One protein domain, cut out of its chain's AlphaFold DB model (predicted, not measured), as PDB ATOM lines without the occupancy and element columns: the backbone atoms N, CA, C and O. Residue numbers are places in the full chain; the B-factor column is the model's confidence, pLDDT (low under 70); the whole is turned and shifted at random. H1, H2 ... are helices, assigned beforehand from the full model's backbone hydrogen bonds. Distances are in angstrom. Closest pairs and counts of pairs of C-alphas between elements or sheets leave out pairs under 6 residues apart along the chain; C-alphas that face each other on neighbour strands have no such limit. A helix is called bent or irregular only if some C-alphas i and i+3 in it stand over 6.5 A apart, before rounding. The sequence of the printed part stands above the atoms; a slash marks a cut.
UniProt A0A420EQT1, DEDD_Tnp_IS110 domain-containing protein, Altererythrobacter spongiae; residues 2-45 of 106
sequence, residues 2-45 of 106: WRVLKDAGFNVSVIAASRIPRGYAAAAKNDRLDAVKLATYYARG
ATOM      1  N   TRP A   2     169.088 190.115 190.284       89.06
ATOM      2  CA  TRP A   2     167.744 190.514 189.810       89.06
ATOM      3  C   TRP A   2     166.653 190.538 190.903       89.06
ATOM      4  O   TRP A   2     165.810 191.425 190.872       89.06
ATOM      5  N   ARG A   3     166.689 189.607 191.877       88.81
ATOM      6  CA  ARG A   3     165.748 189.578 193.020       88.81
ATOM      7  C   ARG A   3     165.825 190.871 193.834       88.81
ATOM      8  O   ARG A   3     164.828 191.553 193.955       88.81
ATOM      9  N   VAL A   4     167.039 191.266 194.224       92.50
ATOM     10  CA  VAL A   4     167.308 192.508 194.973       92.50
ATOM     11  C   VAL A   4     166.774 193.745 194.246       92.50
ATOM     12  O   VAL A   4     166.169 194.606 194.866       92.50
ATOM     13  N   LEU A   5     166.956 193.827 192.925       92.44
ATOM     14  CA  LEU A   5     166.431 194.943 192.131       92.44
ATOM     15  C   LEU A   5     164.897 194.943 192.082       92.44
ATOM     16  O   LEU A   5     164.279 195.999 192.159       92.44
ATOM     17  N   LYS A   6     164.281 193.762 191.981       91.44
ATOM     18  CA  LYS A   6     162.824 193.631 192.030       91.44
ATOM     19  C   LYS A   6     162.276 194.009 193.412       91.44
ATOM     20  O   LYS A   6     161.284 194.723 193.482       91.44
ATOM     21  N   ASP A   7     162.946 193.586 194.481       93.06
ATOM     22  CA  ASP A   7     162.580 193.894 195.869       93.06
ATOM     23  C   ASP A   7     162.748 195.393 196.178       93.06
ATOM     24  O   ASP A   7     161.976 195.961 196.940       93.06
ATOM     25  N   ALA A   8     163.698 196.058 195.516       95.50
ATOM     26  CA  ALA A   8     163.868 197.511 195.551       95.50
ATOM     27  C   ALA A   8     162.843 198.287 194.687       95.50
ATOM     28  O   ALA A   8     162.943 199.505 194.572       95.50
ATOM     29  N   GLY A   9     161.872 197.607 194.065       95.31
ATOM     30  CA  GLY A   9     160.781 198.231 193.306       95.31
ATOM     31  C   GLY A   9     161.084 198.522 191.834       95.31
ATOM     32  O   GLY A   9     160.262 199.131 191.149       95.31
ATOM     33  N   PHE A  10     162.230 198.083 191.304       93.69
ATOM     34  CA  PHE A  10     162.535 198.263 189.885       93.69
ATOM     35  C   PHE A  10     161.774 197.260 189.011       93.69
ATOM     36  O   PHE A  10     161.609 196.085 189.352       93.69
ATOM     37  N   ASN A  11     161.376 197.703 187.817       90.69
ATOM     38  CA  ASN A  11     160.868 196.801 186.790       90.69
ATOM     39  C   ASN A  11     162.035 196.014 186.170       90.69
ATOM     40  O   ASN A  11     162.884 196.584 185.484       90.69
ATOM     41  N   VAL A  12     162.083 194.703 186.420       91.94
ATOM     42  CA  VAL A  12     163.194 193.836 186.004       91.94
ATOM     43  C   VAL A  12     162.703 192.742 185.063       91.94
ATOM     44  O   VAL A  12     161.927 191.871 185.453       91.94
ATOM     45  N   SER A  13     163.240 192.736 183.842       92.31
ATOM     46  CA  SER A  13     163.070 191.654 182.868       92.31
ATOM     47  C   SER A  13     164.380 190.893 182.676       92.31
ATOM     48  O   SER A  13     165.412 191.487 182.371       92.31
ATOM     49  N   VAL A  14     164.348 189.566 182.825       92.88
ATOM     50  CA  VAL A  14     165.525 188.708 182.617       92.88
ATOM     51  C   VAL A  14     165.518 188.180 181.185       92.88
ATOM     52  O   VAL A  14     164.601 187.461 180.794       92.88
ATOM     53  N   ILE A  15     166.547 188.517 180.408       92.88
ATOM     54  CA  ILE A  15     166.727 188.080 179.018       92.88
ATOM     55  C   ILE A  15     167.905 187.099 178.949       92.88
ATOM     56  O   ILE A  15     168.968 187.359 179.511       92.88
ATOM     57  N   ALA A  16     167.754 185.983 178.231       90.94
ATOM     58  CA  ALA A  16     168.885 185.098 177.949       90.94
ATOM     59  C   ALA A  16     169.834 185.745 176.930       90.94
ATOM     60  O   ALA A  16     169.397 186.129 175.846       90.94
ATOM     61  N   ALA A  17     171.137 185.783 177.233       88.88
ATOM     62  CA  ALA A  17     172.147 186.369 176.346       88.88
ATOM     63  C   ALA A  17     172.139 185.756 174.932       88.88
ATOM     64  O   ALA A  17     172.322 186.462 173.946       88.88
ATOM     65  N   SER A  18     171.847 184.456 174.823       88.38
ATOM     66  CA  SER A  18     171.737 183.738 173.546       88.38
ATOM     67  C   SER A  18     170.553 184.167 172.675       88.38
ATOM     68  O   SER A  18     170.553 183.883 171.482       88.38
ATOM     69  N   ARG A  19     169.544 184.833 173.250       86.75
ATOM     70  CA  ARG A  19     168.352 185.319 172.536       86.75
ATOM     71  C   ARG A  19     168.464 186.780 172.111       86.75
ATOM     72  O   ARG A  19     167.547 187.289 171.476       86.75
ATOM     73  N   ILE A  20     169.548 187.465 172.473       89.00
ATOM     74  CA  ILE A  20     169.777 188.851 172.069       89.00
ATOM     75  C   ILE A  20     170.189 188.844 170.592       89.00
ATOM     76  O   ILE A  20     171.170 188.176 170.249       89.00
ATOM     77  N   PRO A  21     169.484 189.577 169.709       86.56
ATOM     78  CA  PRO A  21     169.863 189.669 168.307       86.56
ATOM     79  C   PRO A  21     171.315 190.126 168.153       86.56
ATOM     80  O   PRO A  21     171.721 191.177 168.662       86.56
ATOM     81  N   ARG A  22     172.116 189.330 167.441       76.25
ATOM     82  CA  ARG A  22     173.491 189.694 167.100       76.25
ATOM     83  C   ARG A  22     173.476 190.476 165.791       76.25
ATOM     84  O   ARG A  22     173.338 189.894 164.724       76.25
ATOM     85  N   GLY A  23     173.570 191.798 165.897       69.81
ATOM     86  CA  GLY A  23     173.863 192.664 164.752       69.81
ATOM     87  C   GLY A  23     175.336 192.589 164.342       69.81
ATOM     88  O   GLY A  23     176.153 192.013 165.064       69.81
ATOM     89  N   TYR A  24     175.663 193.213 163.208       60.22
ATOM     90  CA  TYR A  24     177.045 193.430 162.773       60.22
ATOM     91  C   TYR A  24     177.854 194.072 163.910       60.22
ATOM     92  O   TYR A  24     177.326 194.918 164.643       60.22
ATOM     93  N   ALA A  25     179.093 193.623 164.117       60.44
ATOM     94  CA  ALA A  25     179.915 194.086 165.230       60.44
ATOM     95  C   ALA A  25     180.062 195.615 165.169       60.44
ATOM     96  O   ALA A  25     180.529 196.159 164.171       60.44
ATOM     97  N   ALA A  26     179.631 196.308 166.225       61.50
ATOM     98  CA  ALA A  26     179.916 197.728 166.366       61.50
ATOM     99  C   ALA A  26     181.431 197.891 166.545       61.50
ATOM    100  O   ALA A  26     182.032 197.170 167.342       61.50
ATOM    101  N   ALA A  27     182.037 198.832 165.819       62.59
ATOM    102  CA  ALA A  27     183.481 199.073 165.847       62.59
ATOM    103  C   ALA A  27     184.016 199.426 167.251       62.59
ATOM    104  O   ALA A  27     185.193 199.219 167.529       62.59
ATOM    105  N   ALA A  28     183.152 199.913 168.148       71.56
ATOM    106  CA  ALA A  28     183.477 200.194 169.538       71.56
ATOM    107  C   ALA A  28     182.464 199.523 170.471       71.56
ATOM    108  O   ALA A  28     181.262 199.793 170.404       71.56
ATOM    109  N   LYS A  29     182.962 198.669 171.365       72.00
ATOM    110  CA  LYS A  29     182.187 198.116 172.473       72.00
ATOM    111  C   LYS A  29     182.454 198.950 173.720       72.00
ATOM    112  O   LYS A  29     183.587 199.008 174.184       72.00
ATOM    113  N   ASN A  30     181.424 199.603 174.245       85.44
ATOM    114  CA  ASN A  30     181.475 200.266 175.543       85.44
ATOM    115  C   ASN A  30     180.123 200.121 176.257       85.44
ATOM    116  O   ASN A  30     179.087 199.952 175.607       85.44
ATOM    117  N   ASP A  31     180.139 200.195 177.589       88.56
ATOM    118  CA  ASP A  31     178.963 199.902 178.419       88.56
ATOM    119  C   ASP A  31     177.783 200.839 178.129       88.56
ATOM    120  O   ASP A  31     176.624 200.421 178.150       88.56
ATOM    121  N   ARG A  32     178.065 202.103 177.785       89.00
ATOM    122  CA  ARG A  32     177.040 203.091 177.422       89.00
ATOM    123  C   ARG A  32     176.299 202.689 176.144       89.00
ATOM    124  O   ARG A  32     175.068 202.715 176.122       89.00
ATOM    125  N   LEU A  33     177.023 202.338 175.082       87.69
ATOM    126  CA  LEU A  33     176.441 201.920 173.804       87.69
ATOM    127  C   LEU A  33     175.678 200.601 173.950       87.69
ATOM    128  O   LEU A  33     174.581 200.469 173.403       87.69
ATOM    129  N   ASP A  34     176.212 199.658 174.728       86.31
ATOM    130  CA  ASP A  34     175.543 198.387 175.004       86.31
ATOM    131  C   ASP A  34     174.227 198.602 175.780       86.31
ATOM    132  O   ASP A  34     173.201 198.021 175.416       86.31
ATOM    133  N   ALA A  35     174.202 199.500 176.773       90.38
ATOM    134  CA  ALA A  35     172.982 199.841 177.509       90.38
ATOM    135  C   ALA A  35     171.904 200.468 176.603       90.38
ATOM    136  O   ALA A  35     170.749 200.032 176.619       90.38
ATOM    137  N   VAL A  36     172.276 201.440 175.760       91.50
ATOM    138  CA  VAL A  36     171.355 202.084 174.802       91.50
ATOM    139  C   VAL A  36     170.808 201.071 173.795       91.50
ATOM    140  O   VAL A  36     169.611 201.072 173.488       91.50
ATOM    141  N   LYS A  37     171.659 200.168 173.301       89.69
ATOM    142  CA  LYS A  37     171.259 199.104 172.376       89.69
ATOM    143  C   LYS A  37     170.232 198.168 173.008       89.69
ATOM    144  O   LYS A  37     169.199 197.899 172.394       89.69
ATOM    145  N   LEU A  38     170.484 197.698 174.231       90.75
ATOM    146  CA  LEU A  38     169.557 196.821 174.952       90.75
ATOM    147  C   LEU A  38     168.220 197.513 175.235       90.75
ATOM    148  O   LEU A  38     167.175 196.907 175.001       90.75
ATOM    149  N   ALA A  39     168.240 198.781 175.654       92.00
ATOM    150  CA  ALA A  39     167.026 199.570 175.860       92.00
ATOM    151  C   ALA A  39     166.218 199.718 174.560       92.00
ATOM    152  O   ALA A  39     165.010 199.492 174.549       92.00
ATOM    153  N   THR A  40     166.895 200.000 173.443       92.56
ATOM    154  CA  THR A  40     166.259 200.104 172.120       92.56
ATOM    155  C   THR A  40     165.641 198.773 171.691       92.56
ATOM    156  O   THR A  40     164.518 198.738 171.191       92.56
ATOM    157  N   TYR A  41     166.349 197.658 171.884       92.94
ATOM    158  CA  TYR A  41     165.838 196.332 171.531       92.94
ATOM    159  C   TYR A  41     164.646 195.934 172.401       92.94
ATOM    160  O   TYR A  41     163.684 195.369 171.884       92.94
ATOM    161  N   TYR A  42     164.681 196.255 173.695       92.19
ATOM    162  CA  TYR A  42     163.561 196.023 174.601       92.19
ATOM    163  C   TYR A  42     162.328 196.834 174.189       92.19
ATOM    164  O   TYR A  42     161.255 196.262 174.021       92.19
ATOM    165  N   ALA A  43     162.493 198.138 173.928       92.25
ATOM    166  CA  ALA A  43     161.410 199.020 173.489       92.25
ATOM    167  C   ALA A  43     160.768 198.566 172.165       92.25
ATOM    168  O   ALA A  43     159.573 198.744 171.959       92.25
ATOM    169  N   ARG A  44     161.550 197.935 171.280       93.31
ATOM    170  CA  ARG A  44     161.076 197.363 170.008       93.31
ATOM    171  C   ARG A  44     160.517 195.939 170.129       93.31
ATOM    172  O   ARG A  44     160.226 195.321 169.110       93.31
ATOM    173  N   GLY A  45     160.421 195.377 171.337       91.31
ATOM    174  CA  GLY A  45     159.944 194.005 171.555       91.31
ATOM    175  C   GLY A  45     160.881 192.911 171.023       91.31
ATOM    176  O   GLY A  45     160.482 191.754 170.894       91.31
TER     177      GLY A  45
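What this domain is: This is residues 2 to 45 of the 106 residues of the protein "DEDD_Tnp_IS110 domain-containing protein" of Altererythrobacter spongiae (UniProt A0A420EQT1). The chain makes a loose, open shape: a short helix, H1, sits at one end of the longest axis, and a longer helix, H2, stands away from it. Between them a long link with no named element sweeps out past H2 in a wide loop and folds back to enter H2. The printed part has 44 residues with two named helices, H1 then H2, and no named strand. The class is all helix, though under half of the residues, 19 of 44, are in named elements. The whole is loose, with a radius of gyration of the C-alphas of 12.5 A, and elongated, spanning 37 by 19 by 18 A.

How they stand to each other: H1, residues 2 to 7, comes first, and a long link of 23 residues, 8 to 30, leads to H2, residues 31 to 43. H1 and H2 are apart, with no C-alpha of the one within 8 A of the other. In both H1 and H2 every O i to N i+4 pair is within hydrogen-bond range.

Where its parts are: H1 begins at C-alpha 2 (167.744, 190.514, 189.810) and measures 8.6 A from first to last C-alpha. H2 runs 18.3 A from C-alpha 31 (178.963, 199.902, 178.419) to C-alpha 43 (161.410, 199.020, 173.489). Neither helix is bent.

The domain as a whole: The two C-alphas farthest apart are those of Asp 7 and Ala 27, at 36.9 A. The C-alphas of residues 8 to 30 lie 8 to 19 A from the mean of all C-alphas. Residues 27 to 33, of which 31 to 33 belong to H2, stand free. The printed part has no cut. Its mean pLDDT is 86.4, and residues 23 to 27 are under 70.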